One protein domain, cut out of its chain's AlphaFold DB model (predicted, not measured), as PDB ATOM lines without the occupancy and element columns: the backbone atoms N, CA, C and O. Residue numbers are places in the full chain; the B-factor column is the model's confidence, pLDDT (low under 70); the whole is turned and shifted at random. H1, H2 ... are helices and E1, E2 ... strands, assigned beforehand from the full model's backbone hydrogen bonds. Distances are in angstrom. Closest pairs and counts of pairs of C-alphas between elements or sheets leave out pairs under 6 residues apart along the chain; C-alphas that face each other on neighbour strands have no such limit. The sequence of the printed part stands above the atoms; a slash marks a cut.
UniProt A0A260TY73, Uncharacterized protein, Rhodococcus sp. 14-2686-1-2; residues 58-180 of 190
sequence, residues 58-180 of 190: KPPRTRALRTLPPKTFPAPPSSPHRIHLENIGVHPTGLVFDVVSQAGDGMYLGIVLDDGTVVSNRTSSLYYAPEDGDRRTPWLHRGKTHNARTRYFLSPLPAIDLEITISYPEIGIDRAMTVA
ATOM      1  N   LYS A  58     190.399 155.432 126.028       88.69
ATOM      2  CA  LYS A  58     190.575 153.975 125.997       88.69
ATOM      3  C   LYS A  58     190.804 153.446 127.414       88.69
ATOM      4  O   LYS A  58     191.371 154.168 128.235       88.69
ATOM      5  N   PRO A  59     190.437 152.180 127.684       87.50
ATOM      6  CA  PRO A  59     190.702 151.556 128.968       87.50
ATOM      7  C   PRO A  59     192.186 151.697 129.336       87.50
ATOM      8  O   PRO A  59     193.051 151.377 128.507       87.50
ATOM      9  N   PRO A  60     192.507 152.170 130.549       87.00
ATOM     10  CA  PRO A  60     193.884 152.264 131.001       87.00
ATOM     11  C   PRO A  60     194.521 150.872 131.079       87.00
ATOM     12  O   PRO A  60     193.867 149.872 131.370       87.00
ATOM     13  N   ARG A  61     195.832 150.809 130.822       87.12
ATOM     14  CA  ARG A  61     196.631 149.575 130.949       87.12
ATOM     15  C   ARG A  61     197.154 149.344 132.369       87.12
ATOM     16  O   ARG A  61     197.756 148.310 132.637       87.12
ATOM     17  N   THR A  62     196.977 150.321 133.252       86.06
ATOM     18  CA  THR A  62     197.374 150.237 134.656       86.06
ATOM     19  C   THR A  62     196.403 149.362 135.442       86.06
ATOM     20  O   THR A  62     195.281 149.106 135.008       86.06
ATOM     21  N   ARG A  63     196.824 148.900 136.622       87.31
ATOM     22  CA  ARG A  63     195.933 148.192 137.546       87.31
ATOM     23  C   ARG A  63     194.838 149.141 138.053       87.31
ATOM     24  O   ARG A  63     195.084 150.335 138.221       87.31
ATOM     25  N   ALA A  64     193.641 148.607 138.295       87.25
ATOM     26  CA  ALA A  64     192.568 149.348 138.951       87.25
ATOM     27  C   ALA A  64     192.998 149.778 140.362       87.25
ATOM     28  O   ALA A  64     193.632 148.999 141.076       87.25
ATOM     29  N   LEU A  65     192.624 150.995 140.763       86.12
ATOM     30  CA  LEU A  65     192.785 151.479 142.138       86.12
ATOM     31  C   LEU A  65     191.940 150.646 143.101       86.12
ATOM     32  O   LEU A  65     192.363 150.332 144.209       86.12
ATOM     33  N   ARG A  66     190.738 150.274 142.653       85.00
ATOM     34  CA  ARG A  66     189.795 149.451 143.403       85.00
ATOM     35  C   ARG A  66     189.028 148.548 142.455       85.00
ATOM     36  O   ARG A  66     188.616 148.983 141.385       85.00
ATOM     37  N   THR A  67     188.787 147.315 142.875       87.44
ATOM     38  CA  THR A  67     187.897 146.379 142.182       87.44
ATOM     39  C   THR A  67     186.621 146.190 142.988       87.44
ATOM     40  O   THR A  67     186.687 146.000 144.202       87.44
ATOM     41  N   LEU A  68     185.469 146.245 142.327       84.62
ATOM     42  CA  LEU A  68     184.168 145.990 142.939       84.62
ATOM     43  C   LEU A  68     183.746 144.534 142.698       84.62
ATOM     44  O   LEU A  68     184.129 143.947 141.681       84.62
ATOM     45  N   PRO A  69     182.969 143.934 143.619       86.44
ATOM     46  CA  PRO A  69     182.447 142.589 143.420       86.44
ATOM     47  C   PRO A  69     181.514 142.544 142.199       86.44
ATOM     48  O   PRO A  69     180.873 143.557 141.895       86.44
ATOM     49  N   PRO A  70     181.388 141.383 141.528       88.06
ATOM     50  CA  PRO A  70     180.436 141.206 140.441       88.06
ATOM     51  C   PRO A  70     179.009 141.580 140.855       88.06
ATOM     52  O   PRO A  70     178.608 141.391 142.009       88.06
ATOM     53  N   LYS A  71     178.231 142.105 139.908       84.81
ATOM     54  CA  LYS A  71     176.841 142.522 140.131       84.81
ATOM     55  C   LYS A  71     175.928 141.826 139.141       84.81
ATOM     56  O   LYS A  71     176.053 142.030 137.940       84.81
ATOM     57  N   THR A  72     175.002 141.023 139.644       81.62
ATOM     58  CA  THR A  72     174.051 140.287 138.809       81.62
ATOM     59  C   THR A  72     172.743 141.045 138.723       81.62
ATOM     60  O   THR A  72     172.174 141.405 139.753       81.62
ATOM     61  N   PHE A  73     172.256 141.257 137.503       76.19
ATOM     62  CA  PHE A  73     170.936 141.832 137.301       76.19
ATOM     63  C   PHE A  73     169.878 140.797 137.696       76.19
ATOM     64  O   PHE A  73     170.052 139.604 137.417       76.19
ATOM     65  N   PRO A  74     168.781 141.214 138.352       71.75
ATOM     66  CA  PRO A  74     167.686 140.308 138.656       71.75
ATOM     67  C   PRO A  74     167.171 139.678 137.359       71.75
ATOM     68  O   PRO A  74     166.942 140.378 136.372       71.75
ATOM     69  N   ALA A  75     167.002 138.355 137.364       67.62
ATOM     70  CA  ALA A  75     166.511 137.648 136.191       67.62
ATOM     71  C   ALA A  75     165.091 138.138 135.847       67.62
ATOM     72  O   ALA A  75     164.245 138.222 136.748       67.62
ATOM     73  N   PRO A  76     164.807 138.474 134.579       64.62
ATOM     74  CA  PRO A  76     163.438 138.725 134.157       64.62
ATOM     75  C   PRO A  76     162.609 137.434 134.312       64.62
ATOM     76  O   PRO A  76     163.122 136.339 134.070       64.62
ATOM     77  N   PRO A  77     161.318 137.530 134.669       65.69
ATOM     78  CA  PRO A  77     160.460 136.351 134.790       65.69
ATOM     79  C   PRO A  77     160.299 135.595 133.461       65.69
ATOM     80  O   PRO A  77     160.038 134.396 133.458       65.69
ATOM     81  N   SER A  78     160.458 136.296 132.338       68.31
ATOM     82  CA  SER A  78     160.244 135.810 130.973       68.31
ATOM     83  C   SER A  78     161.485 135.229 130.295       68.31
ATOM     84  O   SER A  78     161.367 134.754 129.168       68.31
ATOM     85  N   SER A  79     162.673 135.274 130.914       66.44
ATOM     86  CA  SER A  79     163.900 134.829 130.245       66.44
ATOM     87  C   SER A  79     164.863 134.081 131.167       66.44
ATOM     88  O   SER A  79     165.151 134.546 132.270       66.44
ATOM     89  N   PRO A  80     165.440 132.952 130.708       69.56
ATOM     90  CA  PRO A  80     166.500 132.260 131.434       69.56
ATOM     91  C   PRO A  80     167.850 132.992 131.355       69.56
ATOM     92  O   PRO A  80     168.799 132.596 132.035       69.56
ATOM     93  N   HIS A  81     167.972 134.029 130.518       74.12
ATOM     94  CA  HIS A  81     169.235 134.725 130.317       74.12
ATOM     95  C   HIS A  81     169.634 135.533 131.551       74.12
ATOM     96  O   HIS A  81     168.889 136.374 132.051       74.12
ATOM     97  N   ARG A  82     170.864 135.299 132.014       75.56
ATOM     98  CA  ARG A  82     171.479 136.079 133.086       75.56
ATOM     99  C   ARG A  82     172.393 137.135 132.493       75.56
ATOM    100  O   ARG A  82     173.266 136.817 131.684       75.56
ATOM    101  N   ILE A  83     172.214 138.364 132.954       80.69
ATOM    102  CA  ILE A  83     173.123 139.473 132.690       80.69
ATOM    103  C   ILE A  83     173.815 139.809 134.004       80.69
ATOM    104  O   ILE A  83     173.179 139.853 135.060       80.69
ATOM    105  N   HIS A  84     175.123 140.016 133.965       85.12
ATOM    106  CA  HIS A  84     175.878 140.472 135.125       85.12
ATOM    107  C   HIS A  84     177.098 141.290 134.706       85.12
ATOM    108  O   HIS A  84     177.603 141.179 133.588       85.12
ATOM    109  N   LEU A  85     177.539 142.142 135.623       88.19
ATOM    110  CA  LEU A  85     178.761 142.920 135.536       88.19
ATOM    111  C   LEU A  85     179.882 142.178 136.261       88.19
ATOM    112  O   LEU A  85     179.713 141.749 137.403       88.19
ATOM    113  N   GLU A  86     181.036 142.093 135.617       91.06
ATOM    114  CA  GLU A  86     182.265 141.490 136.129       91.06
ATOM    115  C   GLU A  86     183.460 142.416 135.898       91.06
ATOM    116  O   GLU A  86     183.370 143.398 135.162       91.06
ATOM    117  N   ASN A  87     184.598 142.098 136.527       91.00
ATOM    118  CA  ASN A  87     185.861 142.827 136.354       91.00
ATOM    119  C   ASN A  87     185.706 144.350 136.510       91.00
ATOM    120  O   ASN A  87     186.313 145.130 135.776       91.00
ATOM    121  N   ILE A  88     184.866 144.763 137.462       89.00
ATOM    122  CA  ILE A  88     184.519 146.162 137.691       89.00
ATOM    123  C   ILE A  88     185.707 146.843 138.380       89.00
ATOM    124  O   ILE A  88     185.945 146.643 139.570       89.00
ATOM    125  N   GLY A  89     186.478 147.615 137.624       88.81
ATOM    126  CA  GLY A  89     187.690 148.299 138.058       88.81
ATOM    127  C   GLY A  89     187.538 149.815 138.019       88.81
ATOM    128  O   GLY A  89     187.248 150.397 136.975       88.81
ATOM    129  N   VAL A  90     187.784 150.465 139.152       86.81
ATOM    130  CA  VAL A  90     187.866 151.925 139.265       86.81
ATOM    131  C   VAL A  90     189.296 152.357 138.963       86.81
ATOM    132  O   VAL A  90     190.240 151.901 139.613       86.81
ATOM    133  N   HIS A  91     189.462 153.244 137.989       86.69
ATOM    134  CA  HIS A  91     190.738 153.846 137.613       86.69
ATOM    135  C   HIS A  91     190.670 155.370 137.780       86.69
ATOM    136  O   HIS A  91     189.575 155.930 137.765       86.69
ATOM    137  N   PRO A  92     191.817 156.073 137.859       81.19
ATOM    138  CA  PRO A  92     191.819 157.534 137.969       81.19
ATOM    139  C   PRO A  92     191.083 158.231 136.813       81.19
ATOM    140  O   PRO A  92     190.575 159.333 136.970       81.19
ATOM    141  N   THR A  93     191.051 157.598 135.637       84.38
ATOM    142  CA  THR A  93     190.509 158.167 134.397       84.38
ATOM    143  C   THR A  93     189.094 157.698 134.058       84.38
ATOM    144  O   THR A  93     188.529 158.172 133.070       84.38
ATOM    145  N   GLY A  94     188.528 156.754 134.813       88.50
ATOM    146  CA  GLY A  94     187.255 156.140 134.450       88.50
ATOM    147  C   GLY A  94     186.958 154.812 135.138       88.50
ATOM    148  O   GLY A  94     187.733 154.309 135.952       88.50
ATOM    149  N   LEU A  95     185.828 154.224 134.757       89.12
ATOM    150  CA  LEU A  95     185.369 152.918 135.219       89.12
ATOM    151  C   LEU A  95     185.503 151.898 134.087       89.12
ATOM    152  O   LEU A  95     184.951 152.099 133.006       89.12
ATOM    153  N   VAL A  96     186.208 150.797 134.337       91.69
ATOM    154  CA  VAL A  96     186.260 149.631 133.445       91.69
ATOM    155  C   VAL A  96     185.337 148.561 134.006       91.69
ATOM    156  O   VAL A  96     185.352 148.304 135.203       91.69
ATOM    157  N   PHE A  97     184.541 147.922 133.159       90.75
ATOM    158  CA  PHE A  97     183.737 146.770 133.556       90.75
ATOM    159  C   PHE A  97     183.425 145.905 132.343       90.75
ATOM    160  O   PHE A  97     183.392 146.375 131.204       90.75
ATOM    161  N   ASP A  98     183.185 144.629 132.597       91.69
ATOM    162  CA  ASP A  98     182.764 143.678 131.589       91.69
ATOM    163  C   ASP A  98     181.272 143.385 131.791       91.69
ATOM    164  O   ASP A  98     180.849 143.037 132.892       91.69
ATOM    165  N   VAL A  99     180.468 143.521 130.734       89.00
ATOM    166  CA  VAL A  99     179.082 143.040 130.732       89.00
ATOM    167  C   VAL A  99     179.064 141.647 130.130       89.00
ATOM    168  O   VAL A  99     179.493 141.458 128.990       89.00
ATOM    169  N   VAL A 100     178.570 140.680 130.895       88.62
ATOM    170  CA  VAL A 100     178.381 139.299 130.456       88.62
ATOM    171  C   VAL A 100     176.898 139.090 130.177       88.62
ATOM    172  O   VAL A 100     176.072 139.239 131.078       88.62
ATOM    173  N   SER A 101     176.559 138.756 128.933       81.06
ATOM    174  CA  SER A 101     175.181 138.512 128.501       81.06
ATOM    175  C   SER A 101     175.103 137.294 127.592       81.06
ATOM    176  O   SER A 101     175.667 137.273 126.502       81.06
ATOM    177  N   GLN A 102     174.343 136.287 128.019       75.50
ATOM    178  CA  GLN A 102     174.070 135.083 127.224       75.50
ATOM    179  C   GLN A 102     173.032 135.308 126.115       75.50
ATOM    180  O   GLN A 102     172.734 134.385 125.363       75.50
ATOM    181  N   ALA A 103     172.461 136.509 126.036       64.56
ATOM    182  CA  ALA A 103     171.296 136.797 125.214       64.56
ATOM    183  C   ALA A 103     171.633 137.378 123.821       64.56
ATOM    184  O   ALA A 103     170.727 137.741 123.075       64.56
ATOM    185  N   GLY A 104     172.924 137.446 123.466       61.56
ATOM    186  CA  GLY A 104     173.406 137.909 122.158       61.56
ATOM    187  C   GLY A 104     173.631 139.425 122.048       61.56
ATOM    188  O   GLY A 104     173.605 140.152 123.043       61.56
ATOM    189  N   ASP A 105     173.909 139.884 120.824       55.88
ATOM    190  CA  ASP A 105     174.023 141.307 120.477       55.88
ATOM    191  C   ASP A 105     172.619 141.946 120.390       55.88
ATOM    192  O   ASP A 105     171.721 141.371 119.784       55.88
ATOM    193  N   GLY A 106     172.434 143.137 120.979       60.75
ATOM    194  CA  GLY A 106     171.156 143.877 120.968       60.75
ATOM    195  C   GLY A 106     170.806 144.582 122.286       60.75
ATOM    196  O   GLY A 106     169.959 145.467 122.317       60.75
ATOM    197  N   MET A 107     171.499 144.244 123.374       74.88
ATOM    198  CA  MET A 107     171.299 144.864 124.686       74.88
ATOM    199  C   MET A 107     171.605 146.366 124.662       74.88
ATOM    200  O   MET A 107     172.706 146.774 124.279       74.88
ATOM    201  N   TYR A 108     170.670 147.183 125.143       79.50
ATOM    202  CA  TYR A 108     170.897 148.595 125.416       79.50
ATOM    203  C   TYR A 108     171.406 148.766 126.843       79.50
ATOM    204  O   TYR A 108     170.807 148.311 127.816       79.50
ATOM    205  N   LEU A 109     172.545 149.438 126.954       84.00
ATOM    206  CA  LEU A 109     173.157 149.799 128.223       84.00
ATOM    207  C   LEU A 109     173.098 151.314 128.340       84.00
ATOM    208  O   LEU A 109     173.658 152.001 127.486       84.00
ATOM    209  N   GLY A 110     172.442 151.810 129.382       86.44
ATOM    210  CA  GLY A 110     172.451 153.204 129.806       86.44
ATOM    211  C   GLY A 110     173.101 153.332 131.180       86.44
ATOM    212  O   GLY A 110     172.945 152.475 132.040       86.44
ATOM    213  N   ILE A 111     173.853 154.397 131.392       85.38
ATOM    214  CA  ILE A 111     174.469 154.745 132.666       85.38
ATOM    215  C   ILE A 111     174.034 156.168 132.961       85.38
ATOM    216  O   ILE A 111     174.324 157.066 132.171       85.38
ATOM    217  N   VAL A 112     173.323 156.349 134.063       84.06
ATOM    218  CA  VAL A 112     172.922 157.657 134.565       84.06
ATOM    219  C   VAL A 112     174.000 158.116 135.538       84.06
ATOM    220  O   VAL A 112     174.379 157.375 136.454       84.06
ATOM    221  N   LEU A 113     174.547 159.295 135.270       83.88
ATOM    222  CA  LEU A 113     175.535 159.946 136.121       83.88
ATOM    223  C   LEU A 113     174.837 160.776 137.207       83.88
ATOM    224  O   LEU A 113     173.627 160.992 137.156       83.88
ATOM    225  N   ASP A 114     175.613 161.255 138.172       77.50
ATOM    226  CA  ASP A 114     175.166 162.097 139.282       77.50
ATOM    227  C   ASP A 114     174.476 163.393 138.824       77.50
ATOM    228  O   ASP A 114     173.495 163.829 139.427       77.50
ATOM    229  N   ASP A 115     174.944 163.977 137.722       80.06
ATOM    230  CA  ASP A 115     174.366 165.171 137.095       80.06
ATOM    231  C   ASP A 115     173.113 164.890 136.236       80.06
ATOM    232  O   ASP A 115     172.555 165.803 135.624       80.06
ATOM    233  N   GLY A 116     172.662 163.632 136.180       80.62
ATOM    234  CA  GLY A 116     171.532 163.184 135.366       80.62
ATOM    235  C   GLY A 116     171.877 162.899 133.901       80.62
ATOM    236  O   GLY A 116     171.003 162.468 133.143       80.62
ATOM    237  N   THR A 117     173.132 163.083 133.479       85.00
ATOM    238  CA  THR A 117     173.585 162.739 132.128       85.00
ATOM    239  C   THR A 117     173.426 161.243 131.888       85.00
ATOM    240  O   THR A 117     173.839 160.415 132.698       85.00
ATOM    241  N   VAL A 118     172.877 160.875 130.729       85.44
ATOM    242  CA  VAL A 118     172.764 159.473 130.312       85.44
ATOM    243  C   VAL A 118     173.840 159.147 129.283       85.44
ATOM    244  O   VAL A 118     173.819 159.628 128.152       85.44
ATOM    245  N   VAL A 119     174.758 158.257 129.650       89.25
ATOM    246  CA  VAL A 119     175.770 157.698 128.747       89.25
ATOM    247  C   VAL A 119     175.337 156.301 128.338       89.25
ATOM    248  O   VAL A 119     174.979 155.497 129.188       89.25
ATOM    249  N   SER A 120     175.369 155.964 127.048       90.00
ATOM    250  CA  SER A 120     174.872 154.663 126.594       90.00
ATOM    251  C   SER A 120     175.806 153.961 125.623       90.00
ATOM    252  O   SER A 120     176.710 154.550 125.035       90.00
ATOM    253  N   ASN A 121     175.570 152.673 125.391       87.44
ATOM    254  CA  ASN A 121     176.286 151.953 124.346       87.44
ATOM    255  C   ASN A 121     175.910 152.418 122.928       87.44
ATOM    256  O   ASN A 121     176.694 152.181 122.008       87.44
ATOM    257  N   ARG A 122     174.801 153.147 122.725       82.50
ATOM    258  CA  ARG A 122     174.523 153.815 121.439       82.50
ATOM    259  C   ARG A 122     175.567 154.882 121.128       82.50
ATOM    260  O   ARG A 122     176.005 154.992 119.987       82.50
ATOM    261  N   THR A 123     176.021 155.613 122.146       79.69
ATOM    262  CA  THR A 123     177.062 156.630 121.971       79.69
ATOM    263  C   THR A 123     178.464 156.031 121.892       79.69
ATOM    264  O   THR A 123     179.396 156.755 121.582       79.69
ATOM    265  N   SER A 124     178.638 154.712 122.054       85.06
ATOM    266  CA  SER A 124     179.956 154.052 122.014       85.06
ATOM    267  C   SER A 124     180.607 153.936 120.629       85.06
ATOM    268  O   SER A 124     181.783 153.580 120.527       85.06
ATOM    269  N   SER A 125     179.865 154.235 119.558       86.12
ATOM    270  CA  SER A 125     180.417 154.287 118.200       86.12
ATOM    271  C   SER A 125     181.456 155.402 118.060       86.12
ATOM    272  O   SER A 125     181.322 156.467 118.665       86.12
ATOM    273  N   LEU A 126     182.450 155.194 117.189       85.50
ATOM    274  CA  LEU A 126     183.442 156.216 116.824       85.50
ATOM    275  C   LEU A 126     182.783 157.510 116.323       85.50
ATOM    276  O   LEU A 126     183.281 158.592 116.612       85.50
ATOM    277  N   TYR A 127     181.639 157.389 115.647       83.75
ATOM    278  CA  TYR A 127     180.854 158.515 115.137       83.75
ATOM    279  C   TYR A 127     180.306 159.434 116.248       83.75
ATOM    280  O   TYR A 127     180.210 160.655 116.092       83.75
ATOM    281  N   TYR A 128     179.951 158.849 117.394       84.31
ATOM    282  CA  TYR A 128     179.370 159.561 118.537       84.31
ATOM    283  C   TYR A 128     180.397 159.961 119.591       84.31
ATOM    284  O   TYR A 128     180.036 160.543 120.610       84.31
ATOM    285  N   ALA A 129     181.663 159.640 119.372       83.94
ATOM    286  CA  ALA A 129     182.672 159.861 120.378       83.94
ATOM    287  C   ALA A 129     183.086 161.349 120.455       83.94
ATOM    288  O   ALA A 129     183.167 162.001 119.410       83.94
ATOM    289  N   PRO A 130     183.362 161.884 121.663       84.12
ATOM    290  CA  PRO A 130     183.700 163.295 121.860       84.12
ATOM    291  C   PRO A 130     184.954 163.724 121.108       84.12
ATOM    292  O   PRO A 130     185.813 162.885 120.809       84.12
ATOM    293  N   GLU A 131     185.062 165.025 120.850       80.06
ATOM    294  CA  GLU A 131     186.210 165.646 120.190       80.06
ATOM    295  C   GLU A 131     187.536 165.329 120.900       80.06
ATOM    296  O   GLU A 131     187.581 165.087 122.108       80.06
ATOM    297  N   ASP A 132     188.641 165.342 120.151       76.06
ATOM    298  CA  ASP A 132     189.940 164.873 120.648       76.06
ATOM    299  C   ASP A 132     190.484 165.698 121.830       76.06
ATOM    300  O   ASP A 132     191.202 165.163 122.679       76.06
ATOM    301  N   GLY A 133     190.125 166.982 121.908       76.81
ATOM    302  CA  GLY A 133     190.476 167.875 123.017       76.81
ATOM    303  C   GLY A 133     189.507 167.821 124.201       76.81
ATOM    304  O   GLY A 133     189.861 168.242 125.305       76.81
ATOM    305  N   ASP A 134     188.306 167.277 124.006       83.19
ATOM    306  CA  ASP A 134     187.278 167.249 125.034       83.19
ATOM    307  C   ASP A 134     187.535 166.101 126.014       83.19
ATOM    308  O   ASP A 134     187.413 164.912 125.702       83.19
ATOM    309  N   ARG A 135     187.892 166.479 127.242       83.00
ATOM    310  CA  ARG A 135     188.143 165.567 128.365       83.00
ATOM    311  C   ARG A 135     186.999 165.506 129.367       83.00
ATOM    312  O   ARG A 135     187.090 164.722 130.308       83.00
ATOM    313  N   ARG A 136     185.978 166.346 129.209       84.38
ATOM    314  CA  ARG A 136     184.924 166.550 130.207       84.38
ATOM    315  C   ARG A 136     183.666 165.780 129.855       84.38
ATOM    316  O   ARG A 136     183.104 165.158 130.744       84.38
ATOM    317  N   THR A 137     183.277 165.753 128.580       88.12
ATOM    318  CA  THR A 137     182.047 165.068 128.161       88.12
ATOM    319  C   THR A 137     182.143 163.575 128.449       88.12
ATOM    320  O   THR A 137     183.041 162.933 127.904       88.12
ATOM    321  N   PRO A 138     181.265 162.986 129.267       89.06
ATOM    322  CA  PRO A 138     181.251 161.552 129.532       89.06
ATOM    323  C   PRO A 138     181.027 160.722 128.268       89.06
ATOM    324  O   PRO A 138     180.206 161.046 127.412       89.06
ATOM    325  N   TRP A 139     181.769 159.626 128.139       90.94
ATOM    326  CA  TRP A 139     181.665 158.730 126.996       90.94
ATOM    327  C   TRP A 139     181.911 157.283 127.390       90.94
ATOM    328  O   TRP A 139     182.796 156.984 128.194       90.94
ATOM    329  N   LEU A 140     181.144 156.382 126.780       92.00
ATOM    330  CA  LEU A 140     181.256 154.950 126.997       92.00
ATOM    331  C   LEU A 140     181.995 154.306 125.828       92.00
ATOM    332  O   LEU A 140     181.421 154.047 124.776       92.00
ATOM    333  N   HIS A 141     183.271 153.996 126.015       91.44
ATOM    334  CA  HIS A 141     184.029 153.213 125.054       91.44
ATOM    335  C   HIS A 141     183.593 151.748 125.094       91.44
ATOM    336  O   HIS A 141     183.680 151.104 126.142       91.44
ATOM    337  N   ARG A 142     183.198 151.190 123.946       90.75
ATOM    338  CA  ARG A 142     182.928 149.756 123.785       90.75
ATOM    339  C   ARG A 142     184.144 149.050 123.191       90.75
ATOM    340  O   ARG A 142     184.572 149.348 122.078       90.75
ATOM    341  N   GLY A 143     184.682 148.093 123.936       87.94
ATOM    342  CA  GLY A 143     185.702 147.163 123.469       87.94
ATOM    343  C   GLY A 143     185.123 146.041 122.602       87.94
ATOM    344  O   GLY A 143     183.938 146.008 122.276       87.94
ATOM    345  N   LYS A 144     185.974 145.080 122.231       84.00
ATOM    346  CA  LYS A 144     185.531 143.887 121.497       84.00
ATOM    347  C   LYS A 144     184.706 142.968 122.402       84.00
ATOM    348  O   LYS A 144     185.024 142.811 123.580       84.00
ATOM    349  N   THR A 145     183.692 142.331 121.822       85.38
ATOM    350  CA  THR A 145     182.950 141.241 122.464       85.38
ATOM    351  C   THR A 145     183.676 139.919 122.227       85.38
ATOM    352  O   THR A 145     184.071 139.625 121.099       85.38
ATOM    353  N   HIS A 146     183.849 139.112 123.271       84.31
ATOM    354  CA  HIS A 146     184.392 137.757 123.180       84.31
ATOM    355  C   HIS A 146     183.707 136.856 124.210       84.31
ATOM    356  O   HIS A 146     183.554 137.266 125.354       84.31
ATOM    357  N   ASN A 147     183.289 135.646 123.822       84.56
ATOM    358  CA  ASN A 147     182.605 134.678 124.698       84.56
ATOM    359  C   ASN A 147     181.476 135.304 125.536       84.56
ATOM    360  O   ASN A 147     181.499 135.223 126.762       84.56
ATOM    361  N   ALA A 148     180.520 135.974 124.877       84.69
ATOM    362  CA  ALA A 148     179.381 136.640 125.528       84.69
ATOM    363  C   ALA A 148     179.755 137.775 126.511       84.69
ATOM    364  O   ALA A 148     178.905 138.262 127.257       84.69
ATOM    365  N   ARG A 149     181.016 138.218 126.504       89.38
ATOM    366  CA  ARG A 149     181.539 139.282 127.359       89.38
ATOM    367  C   ARG A 149     181.950 140.484 126.520       89.38
ATOM    368  O   ARG A 149     182.803 140.364 125.640       89.38
ATOM    369  N   THR A 150     181.399 141.650 126.829       90.69
ATOM    370  CA  THR A 150     181.786 142.925 126.213       90.69
ATOM    371  C   THR A 150     182.417 143.830 127.257       90.69
ATOM    372  O   THR A 150     181.798 144.135 128.274       90.69
ATOM    373  N   ARG A 151     183.640 144.290 126.987       91.94
ATOM    374  CA  ARG A 151     184.328 145.259 127.844       91.94
ATOM    375  C   ARG A 151     183.863 146.675 127.548       91.94
ATOM    376  O   ARG A 151     183.866 147.083 126.388       91.94
ATOM    377  N   TYR A 152     183.576 147.436 128.591       92.19
ATOM    378  CA  TYR A 152     183.264 148.854 128.509       92.19
ATOM    379  C   TYR A 152     184.227 149.688 129.352       92.19
ATOM    380  O   TYR A 152     184.793 149.217 130.341       92.19
ATOM    381  N   PHE A 153     184.421 150.937 128.935       92.75
ATOM    382  CA  PHE A 153     185.152 151.940 129.696       92.75
ATOM    383  C   PHE A 153     184.412 153.275 129.664       92.75
ATOM    384  O   PHE A 153     184.279 153.888 128.607       92.75
ATOM    385  N   LEU A 154     183.918 153.702 130.823       90.88
ATOM    386  CA  LEU A 154     183.275 154.998 131.025       90.88
ATOM    387  C   LEU A 154     184.337 156.021 131.431       90.88
ATOM    388  O   LEU A 154     185.026 155.815 132.431       90.88
ATOM    389  N   SER A 155     184.470 157.105 130.668       89.19
ATOM    390  CA  SER A 155     185.450 158.165 130.932       89.19
ATOM    391  C   SER A 155     184.926 159.546 130.518       89.19
ATOM    392  O   SER A 155     184.270 159.621 129.477       89.19
ATOM    393  N   PRO A 156     185.268 160.633 131.240       86.00
ATOM    394  CA  PRO A 156     185.927 160.624 132.553       86.00
ATOM    395  C   PRO A 156     185.077 159.923 133.624       86.00
ATOM    396  O   PRO A 156     183.902 159.644 133.400       86.00
ATOM    397  N   LEU A 157     185.685 159.585 134.765       76.62
ATOM    398  CA  LEU A 157     184.925 159.091 135.914       76.62
ATOM    399  C   LEU A 157     184.109 160.269 136.478       76.62
ATOM    400  O   LEU A 157     184.735 161.249 136.890       76.62
ATOM    401  N   PRO A 158     182.768 160.216 136.487       67.62
ATOM    402  CA  PRO A 158     181.971 161.251 137.137       67.62
ATOM    403  C   PRO A 158     182.146 161.197 138.658       67.62
ATOM    404  O   PRO A 158     182.674 160.223 139.212       67.62
ATOM    405  N   ALA A 159     181.737 162.270 139.330       62.41
ATOM    406  CA  ALA A 159     181.729 162.302 140.780       62.41
ATOM    407  C   ALA A 159     180.607 161.386 141.307       62.41
ATOM    408  O   ALA A 159     179.526 161.332 140.755       62.41
ATOM    409  N   ILE A 160     180.964 160.603 142.327       62.44
ATOM    410  CA  ILE A 160     180.149 159.876 143.316       62.44
ATOM    411  C   ILE A 160     178.754 159.382 142.866       62.44
ATOM    412  O   ILE A 160     177.810 160.143 142.733       62.44
ATOM    413  N   ASP A 161     178.638 158.051 142.832       65.94
ATOM    414  CA  ASP A 161     177.443 157.237 142.567       65.94
ATOM    415  C   ASP A 161     176.981 157.161 141.112       65.94
ATOM    416  O   ASP A 161     176.785 158.141 140.411       65.94
ATOM    417  N   LEU A 162     176.852 155.919 140.640       74.00
ATOM    418  CA  LEU A 162     176.494 155.593 139.268       74.00
ATOM    419  C   LEU A 162     175.257 154.707 139.280       74.00
ATOM    420  O   LEU A 162     175.172 153.729 140.028       74.00
ATOM    421  N   GLU A 163     174.314 154.989 138.395       75.56
ATOM    422  CA  GLU A 163     173.193 154.096 138.151       75.56
ATOM    423  C   GLU A 163     173.329 153.450 136.777       75.56
ATOM    424  O   GLU A 163     173.447 154.129 135.763       75.56
ATOM    425  N   ILE A 164     173.337 152.116 136.727       76.44
ATOM    426  CA  ILE A 164     173.507 151.366 135.485       76.44
ATOM    427  C   ILE A 164     172.171 150.735 135.106       76.44
ATOM    428  O   ILE A 164     171.721 149.749 135.685       76.44
ATOM    429  N   THR A 165     171.544 151.273 134.073       74.75
ATOM    430  CA  THR A 165     170.300 150.742 133.526       74.75
ATOM    431  C   THR A 165     170.579 149.838 132.339       74.75
ATOM    432  O   THR A 165     171.249 150.225 131.383       74.75
ATOM    433  N   ILE A 166     170.043 148.620 132.380       73.62
ATOM    434  CA  ILE A 166     170.067 147.719 131.231       73.62
ATOM    435  C   ILE A 166     168.643 147.515 130.746       73.62
ATOM    436  O   ILE A 166     167.765 147.092 131.499       73.62
ATOM    437  N   SER A 167     168.454 147.791 129.460       71.00
ATOM    438  CA  SER A 167     167.220 147.531 128.743       71.00
ATOM    439  C   SER A 167     167.512 146.549 127.616       71.00
ATOM    440  O   SER A 167     168.392 146.755 126.779       71.00
ATOM    441  N   TYR A 168     166.795 145.439 127.619       70.19
ATOM    442  CA  TYR A 168     166.768 144.463 126.550       70.19
ATOM    443  C   TYR A 168     165.313 144.027 126.302       70.19
ATOM    444  O   TYR A 168     164.863 142.996 126.827       70.19
ATOM    445  N   PRO A 169     164.550 144.861 125.563       65.81
ATOM    446  CA  PRO A 169     163.118 144.675 125.343       65.81
ATOM    447  C   PRO A 169     162.766 143.319 124.728       65.81
ATOM    448  O   PRO A 169     161.740 142.738 125.078       65.81
ATOM    449  N   GLU A 170     163.638 142.779 123.874       65.19
ATOM    450  CA  GLU A 170     163.460 141.511 123.159       65.19
ATOM    451  C   GLU A 170     163.276 140.317 124.102       65.19
ATOM    452  O   GLU A 170     162.650 139.325 123.732       65.19
ATOM    453  N   ILE A 171     163.791 140.411 125.331       61.97
ATOM    454  CA  ILE A 171     163.626 139.379 126.362       61.97
ATOM    455  C   ILE A 171     162.926 139.902 127.626       61.97
ATOM    456  O   ILE A 171     162.925 139.230 128.663       61.97
ATOM    457  N   GLY A 172     162.307 141.084 127.540       59.38
ATOM    458  CA  GLY A 172     161.524 141.692 128.619       59.38
ATOM    459  C   GLY A 172     162.356 142.235 129.783       59.38
ATOM    460  O   GLY A 172     161.862 142.295 130.910       59.38
ATOM    461  N   ILE A 173     163.621 142.598 129.549       63.81
ATOM    462  CA  ILE A 173     164.445 143.277 130.556       63.81
ATOM    463  C   ILE A 173     164.309 144.777 130.338       63.81
ATOM    464  O   ILE A 173     164.700 145.284 129.302       63.81
ATOM    465  N   ASP A 174     163.796 145.497 131.323       64.69
ATOM    466  CA  ASP A 174     163.895 146.955 131.382       64.69
ATOM    467  C   ASP A 174     164.050 147.343 132.849       64.69
ATOM    468  O   ASP A 174     163.094 147.703 133.532       64.69
ATOM    469  N   ARG A 175     165.235 147.069 133.406       61.94
ATOM    470  CA  ARG A 175     165.481 147.253 134.839       61.94
ATOM    471  C   ARG A 175     166.731 148.086 135.063       61.94
ATOM    472  O   ARG A 175     167.836 147.708 134.669       61.94
ATOM    473  N   ALA A 176     166.537 149.199 135.759       61.31
ATOM    474  CA  ALA A 176     167.615 149.964 136.354       61.31
ATOM    475  C   ALA A 176     168.266 149.143 137.478       61.31
ATOM    476  O   ALA A 176     167.576 148.565 138.321       61.31
ATOM    477  N   MET A 177     169.595 149.051 137.472       63.34
ATOM    478  CA  MET A 177     170.372 148.543 138.596       63.34
ATOM    479  C   MET A 177     171.354 149.620 139.032       63.34
ATOM    480  O   MET A 177     172.320 149.945 138.344       63.34
ATOM    481  N   THR A 178     171.164 150.141 140.231       60.75
ATOM    482  CA  THR A 178     172.093 151.124 140.773       60.75
ATOM    483  C   THR A 178     173.397 150.435 141.188       60.75
ATOM    484  O   THR A 178     173.399 149.501 141.996       60.75
ATOM    485  N   VAL A 179     174.527 150.874 140.627       61.03
ATOM    486  CA  VAL A 179     175.865 150.418 141.027       61.03
ATOM    487  C   VAL A 179     176.592 151.603 141.630       61.03
ATOM    488  O   VAL A 179     177.329 152.310 140.954       61.03
ATOM    489  N   ALA A 180     176.417 151.790 142.934       60.84
ATOM    490  CA  ALA A 180     177.132 152.825 143.662       60.84
ATOM    491  C   ALA A 180     178.652 152.596 143.562       60.84
ATOM    492  O   ALA A 180     179.202 151.628 144.102       60.84
TER     493      ALA A 180
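This is residues 58 to 180 of the 190 residues of an uncharacterized protein of Rhodococcus sp. 14-2686-1-2 (UniProt A0A260TY73). Two twisted antiparallel sheets make a sandwich that is only partly face to face: E1 E2 E3 E7 E6 on one side, E5 E4 E8 E9 on the other. The short helix H1 sits where the E6 edge of the one comes near the E5 edge of the other, while E1 lies far out at the opposite edge of the larger sheet. The 123 residues printed hold one named helix and nine named strands, in the order E1 E2 E3 E4 E5 H1 E6 E7 E8 E9; the class is mostly strand, with 61 residues, under half, in named elements. The whole is compact, with a radius of gyration of the C-alphas of 14.0 A, and spans 44 by 30 by 29 A.

E1, residues 66 to 68, begins at C-alpha 66 (189.795, 149.451, 143.403). E2, residues 83 to 91, is 23.3 A long and bends by 50 degrees at residue 87. E3, residues 94 to 101, is 22.2 A long, and E4, residues 108 to 112, 13.0 A. E5, residues 118 to 120, runs directly into H1, residues 121 to 124. E6, residues 139 to 146, is 21.5 A long, and E7, residues 149 to 155, 19.6 A. E8, residues 162 to 168, is 19.5 A long; E9, residues 173 to 179, 17.1 A long, ends at C-alpha 179 (175.865, 150.418, 141.027).

E1, E2 and E3 form a meander, each strand the antiparallel neighbour of the one before, with N 68 and O 88 at 2.8 A and N 86 and O 98 at 2.9 A. E3 and E7 are antiparallel at 157 degrees, with N 97 and O 152 at 3.1 A. The hairpin E6 and E7 has N 141 and O 153 at 2.8 A. In the other sheet, N 119 and O 111 of E5 and E4 are 2.8 A apart, N 110 and O 165 of E4 and E8 2.8 A, and N 164 and O 177 of E8 and E9 2.9 A. The facing parts of the two sheets are 11.2 A centre to centre. H1 is on the larger sheet at a height of 5.0 A, over none of its strands; the closest C-alphas of H1 and E6 are Ser 124 and His 141, 5.2 A apart. H1 only grazes the other sheet, with residues 121 to 123. H1 is too short for an O i to N i+4 pair; its one O i to N i+3 pair is within range.

The C-alphas farthest apart, Pro 77 and Gly 133, are 45.1 A apart. The printed part has no cut. The links E1 to E2 and H1 to E6 are long. The mean pLDDT of the printed part is 80.0; residues 75 to 80, 103 to 106, 158 to 161 and 169 to 180 are under 70.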